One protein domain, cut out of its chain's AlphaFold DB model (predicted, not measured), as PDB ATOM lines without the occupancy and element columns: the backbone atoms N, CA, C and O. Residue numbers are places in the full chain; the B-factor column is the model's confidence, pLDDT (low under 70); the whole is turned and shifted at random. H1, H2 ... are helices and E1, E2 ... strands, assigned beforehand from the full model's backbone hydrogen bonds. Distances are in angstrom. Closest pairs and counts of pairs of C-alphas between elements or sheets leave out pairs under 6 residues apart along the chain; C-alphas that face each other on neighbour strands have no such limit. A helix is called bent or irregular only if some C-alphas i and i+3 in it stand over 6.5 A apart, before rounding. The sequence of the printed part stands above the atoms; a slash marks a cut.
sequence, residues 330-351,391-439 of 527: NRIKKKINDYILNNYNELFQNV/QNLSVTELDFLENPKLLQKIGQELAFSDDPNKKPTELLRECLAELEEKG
ATOM      1  N   ASN A 330      21.724  12.523  41.211       91.19
ATOM      2  CA  ASN A 330      22.774  13.207  40.437       91.19
ATOM      3  C   ASN A 330      23.704  12.241  39.669       91.19
ATOM      4  O   ASN A 330      24.146  12.554  38.561       91.19
ATOM      5  N   ARG A 331      23.976  11.043  40.207       90.88
ATOM      6  CA  ARG A 331      24.710   9.983  39.489       90.88
ATOM      7  C   ARG A 331      23.874   9.413  38.342       90.88
ATOM      8  O   ARG A 331      24.433   9.080  37.298       90.88
ATOM      9  N   ILE A 332      22.556   9.325  38.524       95.50
ATOM     10  CA  ILE A 332      21.622   8.853  37.497       95.50
ATOM     11  C   ILE A 332      21.478   9.894  36.385       95.50
ATOM     12  O   ILE A 332      21.690   9.535  35.232       95.50
ATOM     13  N   LYS A 333      21.250  11.178  36.703       95.56
ATOM     14  CA  LYS A 333      21.258  12.284  35.722       95.56
ATOM     15  C   LYS A 333      22.478  12.221  34.820       95.56
ATOM     16  O   LYS A 333      22.336  12.170  33.604       95.56
ATOM     17  N   LYS A 334      23.675  12.091  35.409       90.06
ATOM     18  CA  LYS A 334      24.907  11.930  34.634       90.06
ATOM     19  C   LYS A 334      24.852  10.722  33.687       90.06
ATOM     20  O   LYS A 334      25.143  10.895  32.511       90.06
ATOM     21  N   LYS A 335      24.452   9.532  34.154       92.94
ATOM     22  CA  LYS A 335      24.306   8.344  33.285       92.94
ATOM     23  C   LYS A 335      23.293   8.551  32.152       92.94
ATOM     24  O   LYS A 335      23.525   8.063  31.051       92.94
ATOM     25  N   ILE A 336      22.168   9.215  32.420       96.94
ATOM     26  CA  ILE A 336      21.104   9.454  31.434       96.94
ATOM     27  C   ILE A 336      21.546  10.498  30.407       96.94
ATOM     28  O   ILE A 336      21.382  10.266  29.213       96.94
ATOM     29  N   ASN A 337      22.213  11.566  30.850       93.19
ATOM     30  CA  ASN A 337      22.904  12.510  29.980       93.19
ATOM     31  C   ASN A 337      23.924  11.765  29.108       93.19
ATOM     32  O   ASN A 337      23.766  11.745  27.894       93.19
ATOM     33  N   ASP A 338      24.889  11.053  29.699       85.94
ATOM     34  CA  ASP A 338      25.889  10.257  28.971       85.94
ATOM     35  C   ASP A 338      25.237   9.253  27.986       85.94
ATOM     36  O   ASP A 338      25.761   9.029  26.893       85.94
ATOM     37  N   TYR A 339      24.070   8.682  28.307       93.81
ATOM     38  CA  TYR A 339      23.313   7.810  27.401       93.81
ATOM     39  C   TYR A 339      22.697   8.573  26.214       93.81
ATOM     40  O   TYR A 339      22.877   8.142  25.073       93.81
ATOM     41  N   ILE A 340      22.047   9.721  26.442       92.69
ATOM     42  CA  ILE A 340      21.536  10.606  25.379       92.69
ATOM     43  C   ILE A 340      22.692  11.065  24.476       92.69
ATOM     44  O   ILE A 340      22.617  10.923  23.255       92.69
ATOM     45  N   LEU A 341      23.787  11.549  25.076       85.81
ATOM     46  CA  LEU A 341      24.981  12.055  24.389       85.81
ATOM     47  C   LEU A 341      25.575  11.034  23.409       85.81
ATOM     48  O   LEU A 341      25.938  11.391  22.287       85.81
ATOM     49  N   ASN A 342      25.692   9.771  23.828       84.31
ATOM     50  CA  ASN A 342      26.338   8.730  23.028       84.31
ATOM     51  C   ASN A 342      25.398   8.065  22.008       84.31
ATOM     52  O   ASN A 342      25.874   7.630  20.961       84.31
ATOM     53  N   ASN A 343      24.087   8.009  22.276       90.62
ATOM     54  CA  ASN A 343      23.135   7.216  21.486       90.62
ATOM     55  C   ASN A 343      22.114   8.059  20.695       90.62
ATOM     56  O   ASN A 343      21.212   7.489  20.090       90.62
ATOM     57  N   TYR A 344      22.248   9.394  20.650       88.88
ATOM     58  CA  TYR A 344      21.270  10.296  20.011       88.88
ATOM     59  C   TYR A 344      20.854   9.884  18.585       88.88
ATOM     60  O   TYR A 344      19.681   9.986  18.234       88.88
ATOM     61  N   ASN A 345      21.781   9.363  17.773       86.69
ATOM     62  CA  ASN A 345      21.458   8.840  16.444       86.69
ATOM     63  C   ASN A 345      20.466   7.662  16.524       86.69
ATOM     64  O   ASN A 345      19.435   7.690  15.863       86.69
ATOM     65  N   GLU A 346      20.723   6.661  17.367       89.81
ATOM     66  CA  GLU A 346      19.858   5.479  17.522       89.81
ATOM     67  C   GLU A 346      18.516   5.801  18.211       89.81
ATOM     68  O   GLU A 346      17.510   5.120  17.988       89.81
ATOM     69  N   LEU A 347      18.497   6.835  19.059       91.69
ATOM     70  CA  LEU A 347      17.295   7.302  19.750       91.69
ATOM     71  C   LEU A 347      16.319   8.024  18.809       91.69
ATOM     72  O   LEU A 347      15.111   7.887  19.002       91.69
ATOM     73  N   PHE A 348      16.819   8.757  17.805       89.50
ATOM     74  CA  PHE A 348      16.012   9.712  17.026       89.50
ATOM     75  C   PHE A 348      16.054   9.535  15.492       89.50
ATOM     76  O   PHE A 348      15.297  10.203  14.790       89.50
ATOM     77  N   GLN A 349      16.853   8.614  14.934       84.25
ATOM     78  CA  GLN A 349      16.842   8.315  13.485       84.25
ATOM     79  C   GLN A 349      15.452   7.913  12.960       84.25
ATOM     80  O   GLN A 349      15.086   8.288  11.847       84.25
ATOM     81  N   ASN A 350      14.647   7.212  13.765       78.06
ATOM     82  CA  ASN A 350      13.303   6.782  13.367       78.06
ATOM     83  C   ASN A 350      12.340   7.960  13.121       78.06
ATOM     84  O   ASN A 350      11.506   7.873  12.220       78.06
ATOM     85  N   VAL A 351      12.505   9.078  13.841       78.00
ATOM     86  CA  VAL A 351      11.666  10.284  13.698       78.00
ATOM     87  C   VAL A 351      11.837  10.910  12.304       78.00
ATOM     88  O   VAL A 351      10.859  11.327  11.679       78.00
ATOM     89  N   GLN A 391      22.996  17.193   8.213       56.97
ATOM     90  CA  GLN A 391      21.867  18.031   8.637       56.97
ATOM     91  C   GLN A 391      21.600  17.872  10.144       56.97
ATOM     92  O   GLN A 391      21.351  16.751  10.602       56.97
ATOM     93  N   ASN A 392      21.561  18.988  10.879       64.75
ATOM     94  CA  ASN A 392      21.208  19.028  12.303       64.75
ATOM     95  C   ASN A 392      19.922  18.224  12.579       64.75
ATOM     96  O   ASN A 392      18.938  18.344  11.844       64.75
ATOM     97  N   LEU A 393      19.917  17.410  13.638       77.19
ATOM     98  CA  LEU A 393      18.701  16.730  14.079       77.19
ATOM     99  C   LEU A 393      17.860  17.720  14.895       77.19
ATOM    100  O   LEU A 393      18.256  18.093  15.999       77.19
ATOM    101  N   SER A 394      16.727  18.139  14.333       80.62
ATOM    102  CA  SER A 394      15.648  18.782  15.083       80.62
ATOM    103  C   SER A 394      14.743  17.695  15.657       80.62
ATOM    104  O   SER A 394      14.354  16.782  14.928       80.62
ATOM    105  N   VAL A 395      14.467  17.768  16.957       89.19
ATOM    106  CA  VAL A 395      13.743  16.765  17.755       89.19
ATOM    107  C   VAL A 395      12.839  17.534  18.721       89.19
ATOM    108  O   VAL A 395      13.313  18.470  19.350       89.19
ATOM    109  N   THR A 396      11.549  17.234  18.846       91.25
ATOM    110  CA  THR A 396      10.662  17.981  19.768       91.25
ATOM    111  C   THR A 396      10.890  17.598  21.239       91.25
ATOM    112  O   THR A 396      11.441  16.537  21.528       91.25
ATOM    113  N   GLU A 397      10.423  18.409  22.206       91.81
ATOM    114  CA  GLU A 397      10.351  17.965  23.621       91.81
ATOM    115  C   GLU A 397       9.573  16.636  23.743       91.81
ATOM    116  O   GLU A 397       9.970  15.766  24.516       91.81
ATOM    117  N   LEU A 398       8.512  16.438  22.949       92.88
ATOM    118  CA  LEU A 398       7.714  15.204  22.952       92.88
ATOM    119  C   LEU A 398       8.515  13.995  22.449       92.88
ATOM    120  O   LEU A 398       8.519  12.966  23.120       92.88
ATOM    121  N   ASP A 399       9.275  14.133  21.359       93.38
ATOM    122  CA  ASP A 399      10.134  13.059  20.830       93.38
ATOM    123  C   ASP A 399      11.154  12.551  21.865       93.38
ATOM    124  O   ASP A 399      11.544  11.385  21.818       93.38
ATOM    125  N   PHE A 400      11.587  13.402  22.806       93.06
ATOM    126  CA  PHE A 400      12.362  12.985  23.979       93.06
ATOM    127  C   PHE A 400      11.479  12.337  25.053       93.06
ATOM    128  O   PHE A 400      11.778  11.227  25.498       93.06
ATOM    129  N   LEU A 401      10.425  13.032  25.500       94.81
ATOM    130  CA  LEU A 401       9.601  12.621  26.643       94.81
ATOM    131  C   LEU A 401       8.799  11.340  26.414       94.81
ATOM    132  O   LEU A 401       8.466  10.670  27.388       94.81
ATOM    133  N   GLU A 402       8.509  10.996  25.163       95.38
ATOM    134  CA  GLU A 402       7.750   9.806  24.772       95.38
ATOM    135  C   GLU A 402       8.659   8.676  24.249       95.38
ATOM    136  O   GLU A 402       8.181   7.587  23.932       95.38
ATOM    137  N   ASN A 403       9.984   8.884  24.198       95.69
ATOM    138  CA  ASN A 403      10.928   7.905  23.656       95.69
ATOM    139  C   ASN A 403      10.986   6.629  24.525       95.69
ATOM    140  O   ASN A 403      11.517   6.669  25.642       95.69
ATOM    141  N   PRO A 404      10.526   5.462  24.033       96.19
ATOM    142  CA  PRO A 404      10.367   4.282  24.878       96.19
ATOM    143  C   PRO A 404      11.707   3.709  25.355       96.19
ATOM    144  O   PRO A 404      11.790   3.236  26.487       96.19
ATOM    145  N   LYS A 405      12.776   3.802  24.545       96.62
ATOM    146  CA  LYS A 405      14.127   3.366  24.947       96.62
ATOM    147  C   LYS A 405      14.666   4.228  26.087       96.62
ATOM    148  O   LYS A 405      15.217   3.707  27.054       96.62
ATOM    149  N   LEU A 406      14.486   5.547  25.985       96.44
ATOM    150  CA  LEU A 406      14.972   6.497  26.982       96.44
ATOM    151  C   LEU A 406      14.191   6.375  28.298       96.44
ATOM    152  O   LEU A 406      14.807   6.263  29.356       96.44
ATOM    153  N   LEU A 407      12.858   6.290  28.238       97.25
ATOM    154  CA  LEU A 407      12.010   6.050  29.411       97.25
ATOM    155  C   LEU A 407      12.326   4.710  30.092       97.25
ATOM    156  O   LEU A 407      12.468   4.669  31.315       97.25
ATOM    157  N   GLN A 408      12.503   3.631  29.320       97.31
ATOM    158  CA  GLN A 408      12.918   2.328  29.850       97.31
ATOM    159  C   GLN A 408      14.283   2.423  30.544       97.31
ATOM    160  O   GLN A 408      14.446   1.909  31.652       97.31
ATOM    161  N   LYS A 409      15.256   3.109  29.929       97.50
ATOM    162  CA  LYS A 409      16.593   3.275  30.506       97.50
ATOM    163  C   LYS A 409      16.573   4.106  31.794       97.50
ATOM    164  O   LYS A 409      17.304   3.779  32.726       97.50
ATOM    165  N   ILE A 410      15.724   5.130  31.871       97.38
ATOM    166  CA  ILE A 410      15.522   5.928  33.087       97.38
ATOM    167  C   ILE A 410      14.876   5.083  34.190       97.38
ATOM    168  O   ILE A 410      15.383   5.076  35.308       97.38
ATOM    169  N   GLY A 411      13.825   4.313  33.883       97.19
ATOM    170  CA  GLY A 411      13.187   3.410  34.848       97.19
ATOM    171  C   GLY A 411      14.142   2.348  35.409       97.19
ATOM    172  O   GLY A 411      14.147   2.098  36.610       97.19
ATOM    173  N   GLN A 412      15.014   1.782  34.566       96.62
ATOM    174  CA  GLN A 412      16.061   0.845  34.998       96.62
ATOM    175  C   GLN A 412      17.069   1.466  35.973       96.62
ATOM    176  O   GLN A 412      17.545   0.774  36.863       96.62
ATOM    177  N   GLU A 413      17.434   2.737  35.798       96.75
ATOM    178  CA  GLU A 413      18.385   3.416  36.686       96.75
ATOM    179  C   GLU A 413      17.708   3.919  37.974       96.75
ATOM    180  O   GLU A 413      18.303   3.834  39.047       96.75
ATOM    181  N   LEU A 414      16.448   4.367  37.893       96.69
ATOM    182  CA  LEU A 414      15.624   4.748  39.049       96.69
ATOM    183  C   LEU A 414      15.285   3.568  39.969       96.69
ATOM    184  O   LEU A 414      15.166   3.755  41.173       96.69
ATOM    185  N   ALA A 415      15.207   2.339  39.454       95.56
ATOM    186  CA  ALA A 415      15.039   1.146  40.289       95.56
ATOM    187  C   ALA A 415      16.183   0.934  41.310       95.56
ATOM    188  O   ALA A 415      16.014   0.190  42.274       95.56
ATOM    189  N   PHE A 416      17.330   1.599  41.119       93.31
ATOM    190  CA  PHE A 416      18.481   1.578  42.024       93.31
ATOM    191  C   PHE A 416      18.748   2.946  42.679       93.31
ATOM    192  O   PHE A 416      19.871   3.187  43.121       93.31
ATOM    193  N   SER A 417      17.782   3.869  42.706       94.50
ATOM    194  CA  SER A 417      17.994   5.229  43.216       94.50
ATOM    195  C   SER A 417      17.731   5.396  44.720       94.50
ATOM    196  O   SER A 417      17.223   4.511  45.413       94.50
ATOM    197  N   ASP A 418      18.090   6.574  45.229       92.81
ATOM    198  CA  ASP A 418      17.625   7.131  46.501       92.81
ATOM    199  C   ASP A 418      16.140   7.556  46.474       92.81
ATOM    200  O   ASP A 418      15.454   7.389  47.482       92.81
ATOM    201  N   ASP A 419      15.623   8.012  45.325       94.75
ATOM    202  CA  ASP A 419      14.198   8.308  45.086       94.75
ATOM    203  C   ASP A 419      13.626   7.465  43.920       94.75
ATOM    204  O   ASP A 419      13.651   7.905  42.762       94.75
ATOM    205  N   PRO A 420      13.146   6.231  44.180       94.31
ATOM    206  CA  PRO A 420      12.612   5.341  43.145       94.31
ATOM    207  C   PRO A 420      11.186   5.711  42.703       94.31
ATOM    208  O   PRO A 420      10.671   5.131  41.750       94.31
ATOM    209  N   ASN A 421      10.540   6.667  43.383       96.50
ATOM    210  CA  ASN A 421       9.181   7.115  43.072       96.50
ATOM    211  C   ASN A 421       9.159   8.288  42.078       96.50
ATOM    212  O   ASN A 421       8.092   8.629  41.552       96.50
ATOM    213  N   LYS A 422      10.316   8.906  41.798       97.25
ATOM    214  CA  LYS A 422      10.431   9.999  40.830       97.25
ATOM    215  C   LYS A 422       9.949   9.575  39.444       97.25
ATOM    216  O   LYS A 422      10.314   8.522  38.925       97.25
ATOM    217  N   LYS A 423       9.153  10.423  38.791       97.44
ATOM    218  CA  LYS A 423       8.618  10.119  37.457       97.44
ATOM    219  C   LYS A 423       9.739  10.163  36.405       97.44
ATOM    220  O   LYS A 423      10.435  11.178  36.324       97.44
ATOM    221  N   PRO A 424       9.891   9.141  35.537       97.75
ATOM    222  CA  PRO A 424      10.925   9.131  34.498       97.75
ATOM    223  C   PRO A 424      10.922  10.368  33.586       97.75
ATOM    224  O   PRO A 424      11.982  10.892  33.256       97.75
ATOM    225  N   THR A 425       9.740  10.882  33.232       96.94
ATOM    226  CA  THR A 425       9.565  12.099  32.418       96.94
ATOM    227  C   THR A 425       9.976  13.384  33.141       96.94
ATOM    228  O   THR A 425      10.428  14.332  32.505       96.94
ATOM    229  N   GLU A 426       9.858  13.426  34.466       96.88
ATOM    230  CA  GLU A 426      10.278  14.557  35.297       96.88
ATOM    231  C   GLU A 426      11.804  14.598  35.418       96.88
ATOM    232  O   GLU A 426      12.422  15.629  35.150       96.88
ATOM    233  N   LEU A 427      12.428  13.449  35.698       96.81
ATOM    234  CA  LEU A 427      13.886  13.333  35.688       96.81
ATOM    235  C   LEU A 427      14.472  13.618  34.294       96.81
ATOM    236  O   LEU A 427      15.530  14.237  34.200       96.81
ATOM    237  N   LEU A 428      13.782  13.230  33.215       96.94
ATOM    238  CA  LEU A 428      14.199  13.550  31.849       96.94
ATOM    239  C   LEU A 428      14.158  15.057  31.558       96.94
ATOM    240  O   LEU A 428      15.092  15.565  30.947       96.94
ATOM    241  N   ARG A 429      13.149  15.800  32.039       95.81
ATOM    242  CA  ARG A 429      13.147  17.273  31.929       95.81
ATOM    243  C   ARG A 429      14.328  17.909  32.657       95.81
ATOM    244  O   ARG A 429      14.946  18.820  32.120       95.81
ATOM    245  N   GLU A 430      14.679  17.405  33.840       96.25
ATOM    246  CA  GLU A 430      15.868  17.872  34.562       96.25
ATOM    247  C   GLU A 430      17.171  17.549  33.812       96.25
ATOM    248  O   GLU A 430      18.084  18.369  33.807       96.25
ATOM    249  N   CYS A 431      17.250  16.391  33.148       95.56
ATOM    250  CA  CYS A 431      18.376  16.027  32.283       95.56
ATOM    251  C   CYS A 431      18.462  16.940  31.045       95.56
ATOM    252  O   CYS A 431      19.542  17.415  30.705       95.56
ATOM    253  N   LEU A 432      17.330  17.239  30.398       93.50
ATOM    254  CA  LEU A 432      17.273  18.151  29.251       93.50
ATOM    255  C   LEU A 432      17.695  19.573  29.629       93.50
ATOM    256  O   LEU A 432      18.534  20.139  28.938       93.50
ATOM    257  N   ALA A 433      17.211  20.107  30.753       92.12
ATOM    258  CA  ALA A 433      17.642  21.411  31.258       92.12
ATOM    259  C   ALA A 433      19.153  21.446  31.575       92.12
ATOM    260  O   ALA A 433      19.833  22.410  31.232       92.12
ATOM    261  N   GLU A 434      19.704  20.376  32.161       89.06
ATOM    262  CA  GLU A 434      21.146  20.245  32.428       89.06
ATOM    263  C   GLU A 434      21.982  20.145  31.130       89.06
ATOM    264  O   GLU A 434      23.125  20.606  31.082       89.06
ATOM    265  N   LEU A 435      21.437  19.549  30.065       88.94
ATOM    266  CA  LEU A 435      22.063  19.509  28.738       88.94
ATOM    267  C   LEU A 435      21.953  20.858  28.005       88.94
ATOM    268  O   LEU A 435      22.889  21.244  27.301       88.94
ATOM    269  N   GLU A 436      20.849  21.578  28.183       85.31
ATOM    270  CA  GLU A 436      20.588  22.901  27.606       85.31
ATOM    271  C   GLU A 436      21.497  23.971  28.229       85.31
ATOM    272  O   GLU A 436      22.221  24.656  27.505       85.31
ATOM    273  N   GLU A 437      21.598  24.019  29.563       81.69
ATOM    274  CA  GLU A 437      22.547  24.869  30.307       81.69
ATOM    275  C   GLU A 437      23.996  24.686  29.809       81.69
ATOM    276  O   GLU A 437      24.748  25.647  29.634       81.69
ATOM    277  N   LYS A 438      24.379  23.439  29.509       77.69
ATOM    278  CA  LYS A 438      25.728  23.071  29.048       77.69
ATOM    279  C   LYS A 438      25.958  23.284  27.545       77.69
ATOM    280  O   LYS A 438      27.060  22.995  27.071       77.69
ATOM    281  N   GLY A 439      24.961  23.771  26.797       74.38
ATOM    282  CA  GLY A 439      25.038  23.975  25.345       74.38
ATOM    283  C   GLY A 439      25.160  22.676  24.540       74.38
ATOM    284  O   GLY A 439      25.757  22.663  23.464       74.38
TER     285      GLY A 439
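Overview. This is residues 330 to 351 and 391 to 439 of the 527 residues of an uncharacterized protein of Stylonychia lemnae (UniProt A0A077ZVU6). A long kinked helix, H1, runs side by side with the shorter H3, and H4 crosses the pair at about a right angle, packing on H3 with its residues 424 to 428 and on residues 333 to 337 of H1. The short strand E1 and the short helix H2 lie toward the other end, near the part of H1 past its kink. The printed part has 71 residues, with four named helices and one named strand in the order H1, E1, H2, H3, H4, and its class is mostly helix. The whole is compact, with a radius of gyration of the C-alphas of 11.8 A, yet elongated in outline, spanning 40 by 24 by 19 A.

Along the chain. H1, residues 330 to 351, is the longest helix by residues and measures 29.1 A from C-alpha 330 at (22.774, 13.207, 40.437) to C-alpha 351 at (11.666, 10.284, 13.698). It has a kink of 63 degrees near residue 343 and is irregular, with C-alphas 342 and 345 8.2 A apart. H3, residues 404 to 414, is 15.1 A long. H4, residues 424 to 437, is 20.0 A long and ends with C-alpha 437 at (22.547, 24.869, 30.307). E1, residues 393 to 396, is 9.9 A long, and H2, residues 397 to 401, is 6.2 A long.

Arrangement. H1 touches H3, opposite ways at a shallow tilt of 12 degrees; their closest C-alphas are those of Ile 332 and Glu 413, 6.4 A apart. H4 is the hub, touching the three other helices. Residues 333 to 337 of H1 touch H4, about perpendicular at 89 degrees, with the C-alphas of Lys 333 and Cys 431 closest at 5.8 A. Residues 424 to 428 of H4 touch H3, about perpendicular at 83 degrees, with the C-alphas of Ile 410 and Pro 424 closest at 5.8 A. Of these three tilts one is shallow, and the helix packing is only just mostly crossed. H2 and H4 only just touch, with 3 pairs of C-alphas within 8 A; the closest are those of Leu 401 and Thr 425, 5.8 A apart. H1 and H2 are close but not clearly touching, with the C-alphas of Phe 348 and Asp 399 closest at 7.8 A. E1 pairs with no named strand; it is apart from H3 and H4 and meets H2 only through their link. In H2, H3 and H4 every O i to N i+4 pair is within hydrogen-bond range; in H1, 14 of 18 are.

Size, cuts and confidence. The two C-alphas farthest apart are those of Gln 391 and Asp 418, at 39.6 A. Residues 352 to 390 are cut out, and C-alphas 351 and 391 are 13.8 A apart across the cut. Of the links that are printed whole, E1 to H2 and H2 to H3 are tight, and H3 to H4, with 9 residues between them, is short. The mean pLDDT of the printed part is 91.0, and residues 391 to 392 are under 70.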